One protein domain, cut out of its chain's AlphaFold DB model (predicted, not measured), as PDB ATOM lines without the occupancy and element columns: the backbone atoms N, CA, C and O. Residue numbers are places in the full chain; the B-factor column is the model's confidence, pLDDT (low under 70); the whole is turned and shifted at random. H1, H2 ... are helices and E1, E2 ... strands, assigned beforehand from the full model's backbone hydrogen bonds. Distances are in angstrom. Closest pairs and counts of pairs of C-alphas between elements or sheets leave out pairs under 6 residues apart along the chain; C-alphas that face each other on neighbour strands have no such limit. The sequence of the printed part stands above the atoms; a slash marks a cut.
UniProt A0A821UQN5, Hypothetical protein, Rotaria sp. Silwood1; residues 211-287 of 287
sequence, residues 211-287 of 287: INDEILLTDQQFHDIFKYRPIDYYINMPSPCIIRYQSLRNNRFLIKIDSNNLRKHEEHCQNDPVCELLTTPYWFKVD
ATOM      1  N   ILE A 211      69.590 135.251 114.194       74.75
ATOM      2  CA  ILE A 211      70.976 134.802 114.348       74.75
ATOM      3  C   ILE A 211      71.394 134.230 113.005       74.75
ATOM      4  O   ILE A 211      70.660 133.436 112.424       74.75
ATOM      5  N   ASN A 212      72.565 134.634 112.511       82.25
ATOM      6  CA  ASN A 212      73.085 134.185 111.220       82.25
ATOM      7  C   ASN A 212      72.059 134.355 110.089       82.25
ATOM      8  O   ASN A 212      71.908 133.448 109.279       82.25
ATOM      9  N   ASP A 213      71.335 135.475 110.040       88.00
ATOM     10  CA  ASP A 213      70.326 135.762 109.010       88.00
ATOM     11  C   ASP A 213      69.231 134.684 108.861       88.00
ATOM     12  O   ASP A 213      68.632 134.541 107.796       88.00
ATOM     13  N   GLU A 214      68.987 133.890 109.905       87.75
ATOM     14  CA  GLU A 214      67.884 132.934 109.959       87.75
ATOM     15  C   GLU A 214      66.704 133.522 110.737       87.75
ATOM     16  O   GLU A 214      66.840 133.987 111.872       87.75
ATOM     17  N   ILE A 215      65.534 133.499 110.104       87.19
ATOM     18  CA  ILE A 215      64.304 134.125 110.579       87.19
ATOM     19  C   ILE A 215      63.211 133.071 110.624       87.19
ATOM     20  O   ILE A 215      62.946 132.388 109.637       87.19
ATOM     21  N   LEU A 216      62.562 132.948 111.779       84.94
ATOM     22  CA  LEU A 216      61.425 132.059 111.968       84.94
ATOM     23  C   LEU A 216      60.124 132.859 111.883       84.94
ATOM     24  O   LEU A 216      59.895 133.760 112.691       84.94
ATOM     25  N   LEU A 217      59.266 132.487 110.940       86.12
ATOM     26  CA  LEU A 217      57.946 133.070 110.740       86.12
ATOM     27  C   LEU A 217      56.840 132.124 111.209       86.12
ATOM     28  O   LEU A 217      56.947 130.899 111.091       86.12
ATOM     29  N   THR A 218      55.759 132.712 111.718       85.94
ATOM     30  CA  THR A 218      54.457 132.041 111.841       85.94
ATOM     31  C   THR A 218      53.806 131.864 110.470       85.94
ATOM     32  O   THR A 218      54.202 132.509 109.497       85.94
ATOM     33  N   ASP A 219      52.775 131.024 110.411       88.50
ATOM     34  CA  ASP A 219      51.979 130.803 109.204       88.50
ATOM     35  C   ASP A 219      51.415 132.110 108.638       88.50
ATOM     36  O   ASP A 219      51.616 132.427 107.468       88.50
ATOM     37  N   GLN A 220      50.793 132.921 109.496       88.56
ATOM     38  CA  GLN A 220      50.210 134.201 109.105       88.56
ATOM     39  C   GLN A 220      51.275 135.164 108.559       88.56
ATOM     40  O   GLN A 220      51.100 135.721 107.481       88.56
ATOM     41  N   GLN A 221      52.412 135.308 109.252       88.44
ATOM     42  CA  GLN A 221      53.501 136.185 108.803       88.44
ATOM     43  C   GLN A 221      54.075 135.759 107.452       88.44
ATOM     44  O   GLN A 221      54.347 136.610 106.610       88.44
ATOM     45  N   PHE A 222      54.274 134.453 107.247       92.00
ATOM     46  CA  PHE A 222      54.773 133.933 105.979       92.00
ATOM     47  C   PHE A 222      53.830 134.315 104.834       92.00
ATOM     48  O   PHE A 222      54.265 134.883 103.832       92.00
ATOM     49  N   HIS A 223      52.530 134.070 105.006       92.50
ATOM     50  CA  HIS A 223      51.538 134.387 103.984       92.50
ATOM     51  C   HIS A 223      51.371 135.891 103.755       92.50
ATOM     52  O   HIS A 223      51.190 136.293 102.610       92.50
ATOM     53  N   ASP A 224      51.470 136.724 104.792       91.38
ATOM     54  CA  ASP A 224      51.375 138.180 104.655       91.38
ATOM     55  C   ASP A 224      52.578 138.770 103.906       91.38
ATOM     56  O   ASP A 224      52.395 139.585 102.998       91.38
ATOM     57  N   ILE A 225      53.796 138.319 104.230       92.31
ATOM     58  CA  ILE A 225      55.033 138.791 103.587       92.31
ATOM     59  C   ILE A 225      55.068 138.383 102.109       92.31
ATOM     60  O   ILE A 225      55.356 139.208 101.242       92.31
ATOM     61  N   PHE A 226      54.733 137.129 101.796       94.62
ATOM     62  CA  PHE A 226      54.810 136.591 100.431       94.62
ATOM     63  C   PHE A 226      53.482 136.654  99.665       94.62
ATOM     64  O   PHE A 226      53.320 136.004  98.630       94.62
ATOM     65  N   LYS A 227      52.523 137.461 100.139       93.06
ATOM     66  CA  LYS A 227      51.184 137.590  99.547       93.06
ATOM     67  C   LYS A 227      51.209 138.071  98.098       93.06
ATOM     68  O   LYS A 227      50.441 137.591  97.270       93.06
ATOM     69  N   TYR A 228      52.044 139.071  97.811       91.75
ATOM     70  CA  TYR A 228      52.070 139.753  96.511       91.75
ATOM     71  C   TYR A 228      53.141 139.209  95.568       91.75
ATOM     72  O   TYR A 228      52.980 139.266  94.350       91.75
ATOM     73  N   ARG A 229      54.240 138.690  96.121       94.31
ATOM     74  CA  ARG A 229      55.330 138.058  95.379       94.31
ATOM     75  C   ARG A 229      55.681 136.747  96.081       94.31
ATOM     76  O   ARG A 229      55.997 136.783  97.271       94.31
ATOM     77  N   PRO A 230      55.636 135.604  95.375       95.56
ATOM     78  CA  PRO A 230      55.964 134.322  95.981       95.56
ATOM     79  C   PRO A 230      57.433 134.298  96.407       95.56
ATOM     80  O   PRO A 230      58.273 134.937  95.775       95.56
ATOM     81  N   ILE A 231      57.764 133.525  97.441       96.62
ATOM     82  CA  ILE A 231      59.135 133.448  97.972       96.62
ATOM     83  C   ILE A 231      60.178 133.092  96.897       96.62
ATOM     84  O   ILE A 231      61.275 133.651  96.897       96.62
ATOM     85  N   ASP A 232      59.806 132.256  95.922       96.75
ATOM     86  CA  ASP A 232      60.666 131.854  94.803       96.75
ATOM     87  C   ASP A 232      61.099 133.033  93.923       96.75
ATOM     88  O   ASP A 232      62.170 132.983  93.318       96.75
ATOM     89  N   TYR A 233      60.322 134.121  93.876       96.31
ATOM     90  CA  TYR A 233      60.739 135.349  93.199       96.31
ATOM     91  C   TYR A 233      62.041 135.879  93.807       96.31
ATOM     92  O   TYR A 233      63.001 136.114  93.081       96.31
ATOM     93  N   TYR A 234      62.097 135.995  95.138       96.56
ATOM     94  CA  TYR A 234      63.234 136.569  95.863       96.56
ATOM     95  C   TYR A 234      64.455 135.644  95.934       96.56
ATOM     96  O   TYR A 234      65.569 136.125  96.156       96.56
ATOM     97  N   ILE A 235      64.247 134.336  95.752       96.94
ATOM     98  CA  ILE A 235      65.315 133.333  95.644       96.94
ATOM     99  C   ILE A 235      66.007 133.425  94.280       96.94
ATOM    100  O   ILE A 235      67.226 133.327  94.196       96.94
ATOM    101  N   ASN A 236      65.237 133.651  93.213       96.81
ATOM    102  CA  ASN A 236      65.736 133.624  91.836       96.81
ATOM    103  C   ASN A 236      66.172 135.003  91.300       96.81
ATOM    104  O   ASN A 236      66.456 135.143  90.109       96.81
ATOM    105  N   MET A 237      66.231 136.035  92.149       94.25
ATOM    106  CA  MET A 237      66.758 137.348  91.761       94.25
ATOM    107  C   MET A 237      68.260 137.267  91.430       94.25
ATOM    108  O   MET A 237      68.977 136.487  92.053       94.25
ATOM    109  N   PRO A 238      68.791 138.134  90.544       93.50
ATOM    110  CA  PRO A 238      70.236 138.224  90.302       93.50
ATOM    111  C   PRO A 238      71.057 138.502  91.573       93.50
ATOM    112  O   PRO A 238      72.207 138.089  91.682       93.50
ATOM    113  N   SER A 239      70.463 139.207  92.540       94.44
ATOM    114  CA  SER A 239      70.968 139.350  93.909       94.44
ATOM    115  C   SER A 239      69.909 138.802  94.868       94.44
ATOM    116  O   SER A 239      69.013 139.552  95.263       94.44
ATOM    117  N   PRO A 240      69.953 137.495  95.189       96.00
ATOM    118  CA  PRO A 240      68.931 136.852  96.003       96.00
ATOM    119  C   PRO A 240      68.814 137.513  97.373       96.00
ATOM    120  O   PRO A 240      69.806 137.659  98.091       96.00
ATOM    121  N   CYS A 241      67.594 137.899  97.736       95.44
ATOM    122  CA  CYS A 241      67.286 138.386  99.081       95.44
ATOM    123  C   CYS A 241      67.017 137.218 100.040       95.44
ATOM    124  O   CYS A 241      67.321 137.298 101.230       95.44
ATOM    125  N   ILE A 242      66.477 136.118  99.507       96.75
ATOM    126  CA  ILE A 242      66.229 134.872 100.228       96.75
ATOM    127  C   ILE A 242      67.186 133.810  99.687       96.75
ATOM    128  O   ILE A 242      67.249 133.585  98.485       96.75
ATOM    129  N   ILE A 243      67.921 133.144 100.574       96.94
ATOM    130  CA  ILE A 243      68.880 132.090 100.210       96.94
ATOM    131  C   ILE A 243      68.212 130.717 100.209       96.94
ATOM    132  O   ILE A 243      68.448 129.903  99.321       96.94
ATOM    133  N   ARG A 244      67.395 130.431 101.229       95.81
ATOM    134  CA  ARG A 244      66.610 129.194 101.338       95.81
ATOM    135  C   ARG A 244      65.467 129.369 102.328       95.81
ATOM    136  O   ARG A 244      65.535 130.227 103.207       95.81
ATOM    137  N   TYR A 245      64.467 128.499 102.241       95.94
ATOM    138  CA  TYR A 245      63.428 128.378 103.256       95.94
ATOM    139  C   TYR A 245      63.095 126.912 103.537       95.94
ATOM    140  O   TYR A 245      63.349 126.031 102.716       95.94
ATOM    141  N   GLN A 246      62.546 126.654 104.720       95.06
ATOM    142  CA  GLN A 246      62.134 125.333 105.170       95.06
ATOM    143  C   GLN A 246      60.832 125.436 105.966       95.06
ATOM    144  O   GLN A 246      60.721 126.255 106.879       95.06
ATOM    145  N   SER A 247      59.867 124.563 105.667       93.38
ATOM    146  CA  SER A 247      58.685 124.374 106.513       93.38
ATOM    147  C   SER A 247      59.030 123.522 107.744       93.38
ATOM    148  O   SER A 247      59.763 122.532 107.659       93.38
ATOM    149  N   LEU A 248      58.517 123.928 108.900       88.81
ATOM    150  CA  LEU A 248      58.694 123.305 110.206       88.81
ATOM    151  C   LEU A 248      57.337 122.860 110.776       88.81
ATOM    152  O   LEU A 248      56.271 123.173 110.248       88.81
ATOM    153  N   ARG A 249      57.372 122.138 111.903       83.62
ATOM    154  CA  ARG A 249      56.161 121.730 112.636       83.62
ATOM    155  C   ARG A 249      55.316 122.947 113.046       83.62
ATOM    156  O   ARG A 249      55.856 124.026 113.279       83.62
ATOM    157  N   ASN A 250      54.008 122.731 113.203       82.25
ATOM    158  CA  ASN A 250      53.023 123.751 113.596       82.25
ATOM    159  C   ASN A 250      52.964 124.952 112.632       82.25
ATOM    160  O   ASN A 250      52.842 126.088 113.085       82.25
ATOM    161  N   ASN A 251      53.081 124.699 111.323       86.00
ATOM    162  CA  ASN A 251      53.008 125.709 110.260       86.00
ATOM    163  C   ASN A 251      53.952 126.898 110.497       86.00
ATOM    164  O   ASN A 251      53.573 128.062 110.394       86.00
ATOM    165  N   ARG A 252      55.199 126.601 110.873       86.88
ATOM    166  CA  ARG A 252      56.255 127.611 110.987       86.88
ATOM    167  C   ARG A 252      57.226 127.495 109.827       86.88
ATOM    168  O   ARG A 252      57.415 126.412 109.282       86.88
ATOM    169  N   PHE A 253      57.880 128.595 109.485       91.12
ATOM    170  CA  PHE A 253      58.804 128.653 108.356       91.12
ATOM    171  C   PHE A 253      60.139 129.232 108.802       91.12
ATOM    172  O   PHE A 253      60.175 130.320 109.370       91.12
ATOM    173  N   LEU A 254      61.232 128.511 108.556       91.19
ATOM    174  CA  LEU A 254      62.588 129.017 108.745       91.19
ATOM    175  C   LEU A 254      63.104 129.552 107.414       91.19
ATOM    176  O   LEU A 254      63.176 128.808 106.439       91.19
ATOM    177  N   ILE A 255      63.477 130.824 107.383       93.12
ATOM    178  CA  ILE A 255      63.948 131.527 106.195       93.12
ATOM    179  C   ILE A 255      65.370 132.001 106.445       93.12
ATOM    180  O   ILE A 255      65.633 132.694 107.423       93.12
ATOM    181  N   LYS A 256      66.284 131.650 105.547       94.31
ATOM    182  CA  LYS A 256      67.637 132.200 105.512       94.31
ATOM    183  C   LYS A 256      67.654 133.349 104.512       94.31
ATOM    184  O   LYS A 256      67.389 133.123 103.329       94.31
ATOM    185  N   ILE A 257      67.993 134.545 104.973       94.00
ATOM    186  CA  ILE A 257      68.119 135.739 104.129       94.00
ATOM    187  C   ILE A 257      69.587 136.061 103.828       94.00
ATOM    188  O   ILE A 257      70.496 135.547 104.484       94.00
ATOM    189  N   ASP A 258      69.805 136.926 102.840       94.00
ATOM    190  CA  ASP A 258      71.036 137.706 102.704       94.00
ATOM    191  C   ASP A 258      70.742 139.148 103.127       94.00
ATOM    192  O   ASP A 258      70.106 139.917 102.403       94.00
ATOM    193  N   SER A 259      71.196 139.512 104.326       89.62
ATOM    194  CA  SER A 259      70.917 140.820 104.921       89.62
ATOM    195  C   SER A 259      71.479 141.994 104.112       89.62
ATOM    196  O   SER A 259      70.921 143.089 104.168       89.62
ATOM    197  N   ASN A 260      72.562 141.801 103.354       92.31
ATOM    198  CA  ASN A 260      73.144 142.869 102.543       92.31
ATOM    199  C   ASN A 260      72.321 143.103 101.276       92.31
ATOM    200  O   ASN A 260      72.034 144.249 100.933       92.31
ATOM    201  N   ASN A 261      71.922 142.028 100.594       94.19
ATOM    202  CA  ASN A 261      71.070 142.130  99.410       94.19
ATOM    203  C   ASN A 261      69.688 142.664  99.775       94.19
ATOM    204  O   ASN A 261      69.166 143.524  99.072       94.19
ATOM    205  N   LEU A 262      69.137 142.226 100.907       91.19
ATOM    206  CA  LEU A 262      67.837 142.685 101.375       91.19
ATOM    207  C   LEU A 262      67.846 144.181 101.749       91.19
ATOM    208  O   LEU A 262      66.902 144.885 101.403       91.19
ATOM    209  N   ARG A 263      68.928 144.709 102.347       89.75
ATOM    210  CA  ARG A 263      69.097 146.166 102.568       89.75
ATOM    211  C   ARG A 263      69.170 146.952 101.260       89.75
ATOM    212  O   ARG A 263      68.518 147.979 101.124       89.75
ATOM    213  N   LYS A 264      69.923 146.459 100.273       92.19
ATOM    214  CA  LYS A 264      69.971 147.087  98.940       92.19
ATOM    215  C   LYS A 264      68.606 147.050  98.252       92.19
ATOM    216  O   LYS A 264      68.246 147.995  97.559       92.19
ATOM    217  N   HIS A 265      67.846 145.970  98.426       91.62
ATOM    218  CA  HIS A 265      66.480 145.865  97.909       91.62
ATOM    219  C   HIS A 265      65.555 146.887  98.569       91.62
ATOM    220  O   HIS A 265      64.819 147.573  97.867       91.62
ATOM    221  N   GLU A 266      65.651 147.056  99.889       88.94
ATOM    222  CA  GLU A 266      64.897 148.063 100.645       88.94
ATOM    223  C   GLU A 266      65.144 149.487 100.123       88.94
ATOM    224  O   GLU A 266      64.189 150.240  99.953       88.94
ATOM    225  N   GLU A 267      66.383 149.841  99.761       89.12
ATOM    226  CA  GLU A 267      66.707 151.148  99.160       89.12
ATOM    227  C   GLU A 267      65.937 151.423  97.853       89.12
ATOM    228  O   GLU A 267      65.593 152.570  97.568       89.12
ATOM    229  N   HIS A 268      65.629 150.383  97.073       86.88
ATOM    230  CA  HIS A 268      64.927 150.495  95.789       86.88
ATOM    231  C   HIS A 268      63.414 150.244  95.905       86.88
ATOM    232  O   HIS A 268      62.641 150.694  95.059       86.88
ATOM    233  N   CYS A 269      62.986 149.493  96.917       84.31
ATOM    234  CA  CYS A 269      61.630 148.977  97.094       84.31
ATOM    235  C   CYS A 269      61.203 149.068  98.571       84.31
ATOM    236  O   CYS A 269      60.841 148.065  99.181       84.31
ATOM    237  N   GLN A 270      61.210 150.277  99.143       72.25
ATOM    238  CA  GLN A 270      60.977 150.520 100.582       72.25
ATOM    239  C   GLN A 270      59.669 149.931 101.145       72.25
ATOM    240  O   GLN A 270      59.587 149.662 102.337       72.25
ATOM    241  N   ASN A 271      58.653 149.721 100.304       83.62
ATOM    242  CA  ASN A 271      57.342 149.209 100.722       83.62
ATOM    243  C   ASN A 271      57.137 147.716 100.422       83.62
ATOM    244  O   ASN A 271      56.013 147.225 100.522       83.62
ATOM    245  N   ASP A 272      58.176 147.000  99.991       89.06
ATOM    246  CA  ASP A 272      58.089 145.557  99.780       89.06
ATOM    247  C   ASP A 272      58.057 144.833 101.143       89.06
ATOM    248  O   ASP A 272      59.011 144.976 101.915       89.06
ATOM    249  N   PRO A 273      57.007 144.047 101.463       90.44
ATOM    250  CA  PRO A 273      56.893 143.366 102.755       90.44
ATOM    251  C   PRO A 273      58.072 142.446 103.088       90.44
ATOM    252  O   PRO A 273      58.336 142.193 104.262       90.44
ATOM    253  N   VAL A 274      58.826 141.965 102.090       90.19
ATOM    254  CA  VAL A 274      60.033 141.154 102.332       90.19
ATOM    255  C   VAL A 274      61.083 141.905 103.157       90.19
ATOM    256  O   VAL A 274      61.830 141.282 103.911       90.19
ATOM    257  N   CYS A 275      61.127 143.238 103.068       87.88
ATOM    258  CA  CYS A 275      62.061 144.075 103.821       87.88
ATOM    259  C   CYS A 275      61.783 144.026 105.330       87.88
ATOM    260  O   CYS A 275      62.704 144.214 106.129       87.88
ATOM    261  N   GLU A 276      60.564 143.657 105.749       84.44
ATOM    262  CA  GLU A 276      60.255 143.424 107.164       84.44
ATOM    263  C   GLU A 276      61.152 142.339 107.772       84.44
ATOM    264  O   GLU A 276      61.437 142.386 108.969       84.44
ATOM    265  N   LEU A 277      61.679 141.404 106.975       85.56
ATOM    266  CA  LEU A 277      62.599 140.366 107.444       85.56
ATOM    267  C   LEU A 277      63.893 140.942 108.051       85.56
ATOM    268  O   LEU A 277      64.423 140.357 108.991       85.56
ATOM    269  N   LEU A 278      64.359 142.129 107.636       75.69
ATOM    270  CA  LEU A 278      65.511 142.797 108.276       75.69
ATOM    271  C   LEU A 278      65.253 143.155 109.741       75.69
ATOM    272  O   LEU A 278      66.185 143.277 110.538       75.69
ATOM    273  N   THR A 279      63.986 143.362 110.086       68.94
ATOM    274  CA  THR A 279      63.563 143.874 111.388       68.94
ATOM    275  C   THR A 279      62.670 142.902 112.146       68.94
ATOM    276  O   THR A 279      62.290 143.212 113.270       68.94
ATOM    277  N   THR A 280      62.364 141.731 111.575       68.38
ATOM    278  CA  THR A 280      61.489 140.720 112.176       68.38
ATOM    279  C   THR A 280      62.297 139.839 113.130       68.38
ATOM    280  O   THR A 280      63.008 138.941 112.678       68.38
ATOM    281  N   PRO A 281      62.210 140.037 114.458       67.12
ATOM    282  CA  PRO A 281      62.653 139.033 115.397       67.12
ATOM    283  C   PRO A 281      61.732 137.827 115.293       67.12
ATOM    284  O   PRO A 281      60.526 137.958 115.064       67.12
ATOM    285  N   TYR A 282      62.284 136.647 115.534       73.00
ATOM    286  CA  TYR A 282      61.433 135.501 115.798       73.00
ATOM    287  C   TYR A 282      60.954 135.539 117.246       73.00
ATOM    288  O   TYR A 282      61.662 135.992 118.143       73.00
ATOM    289  N   TRP A 283      59.739 135.054 117.480       74.19
ATOM    290  CA  TRP A 283      59.181 134.957 118.823       74.19
ATOM    291  C   TRP A 283      59.339 133.534 119.344       74.19
ATOM    292  O   TRP A 283      58.739 132.583 118.826       74.19
ATOM    293  N   PHE A 284      60.163 133.396 120.375       78.75
ATOM    294  CA  PHE A 284      60.314 132.157 121.119       78.75
ATOM    295  C   PHE A 284      59.305 132.145 122.265       78.75
ATOM    296  O   PHE A 284      59.293 133.064 123.083       78.75
ATOM    297  N   LYS A 285      58.444 131.126 122.325       80.06
ATOM    298  CA  LYS A 285      57.559 130.951 123.475       80.06
ATOM    299  C   LYS A 285      58.376 130.345 124.612       80.06
ATOM    300  O   LYS A 285      58.907 129.248 124.471       80.06
ATOM    301  N   VAL A 286      58.503 131.092 125.697       80.56
ATOM    302  CA  VAL A 286      59.061 130.610 126.958       80.56
ATOM    303  C   VAL A 286      57.903 129.972 127.714       80.56
ATOM    304  O   VAL A 286      56.937 130.675 128.009       80.56
ATOM    305  N   ASP A 287      57.996 128.668 127.965       78.12
ATOM    306  CA  ASP A 287      57.057 127.852 128.752       78.12
ATOM    307  C   ASP A 287      57.735 127.367 130.048       78.12
ATOM    308  O   ASP A 287      58.971 127.145 130.019       78.12
TER     309      ASP A 287
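What this domain is: This is residues 211 to 287 of the 287 residues of the protein "Hypothetical protein" of Rotaria sp. Silwood1 (UniProt A0A821UQN5). A small antiparallel sheet of three strands, E1 - E3 - E2, has H1 and H2 over one face, while H4 packs on H1 and H3 packs on H4. The last strand, E4, passes E1 and runs outward as an arm that makes one end of the longest axis. The printed part has 77 residues, with four named helices and four named strands in the order E1 H1 H2 E2 E3 H3 H4 E4, a mixed class of helices and strands. It is compact by its radius of gyration of the C-alphas, 12.1 A, yet elongated in outline, spanning 40 by 21 by 20 A.

How they stand to each other: Start at E1, residues 214 to 217, an edge strand, antiparallel to E3, residues 252 to 257; look for N 215 and O 255, 2.8 A apart and within hydrogen-bond range. On the other side of E3 is E2, residues 242 to 248, with N 246 and O 254 at 2.8 A; E2 and E3 form a hairpin. H1, residues 219 to 225, is on the sheet at a height of 8.3 A and only just stands up from it, rising 43 degrees. H2, residues 231 to 235, is on the same face, over E2, at a height of 7.7 A. E1, H1, H2 and E2 form a split strand-helix-strand unit, two strands running the same way with E3 between them, and its crossover is right-handed. H4, residues 273 to 278, only grazes the sheet; it touches H1 about perpendicular, at 73 degrees, with Ile 225 and Pro 273 the closest C-alphas at 5.0 A. H3, residues 259 to 268, and H4 form a helical hairpin, touching at a steep tilt of 42 degrees, opposite ways, with the C-alphas of Glu 266 and Cys 275 closest at 5.8 A. E4, residues 282 to 286, pairs with no named strand; the closest C-alphas of E1 and E4 are those of Leu 216 and Tyr 282, 5.1 A. Every O i to N i+4 pair is within hydrogen-bond range in H1 and H2, but 5 of 6 in H3 and 0 of 2 in H4, where 3 of 3 O i to N i+3 pairs are.

Where its parts are: Find C-alpha 214 at (67.884, 132.934, 109.959), where E1 begins its 10.0 A. H1 measures 10.2 A and H2 6.6 A. E2 runs 17.0 A from C-alpha 242 at (66.229, 134.872, 100.228), and E3 runs 15.9 A. H3 measures 14.6 A, H4 10.3 A and E4 12.4 A, ending at C-alpha 286, (59.061, 130.610, 126.958).

The domain as a whole: The C-alphas farthest apart are those of Pro 238 and Asp 287, 41.9 A. The printed part has no cut and no long link. Its mean pLDDT is 88.5; look for values under 70 at residues 279 to 281.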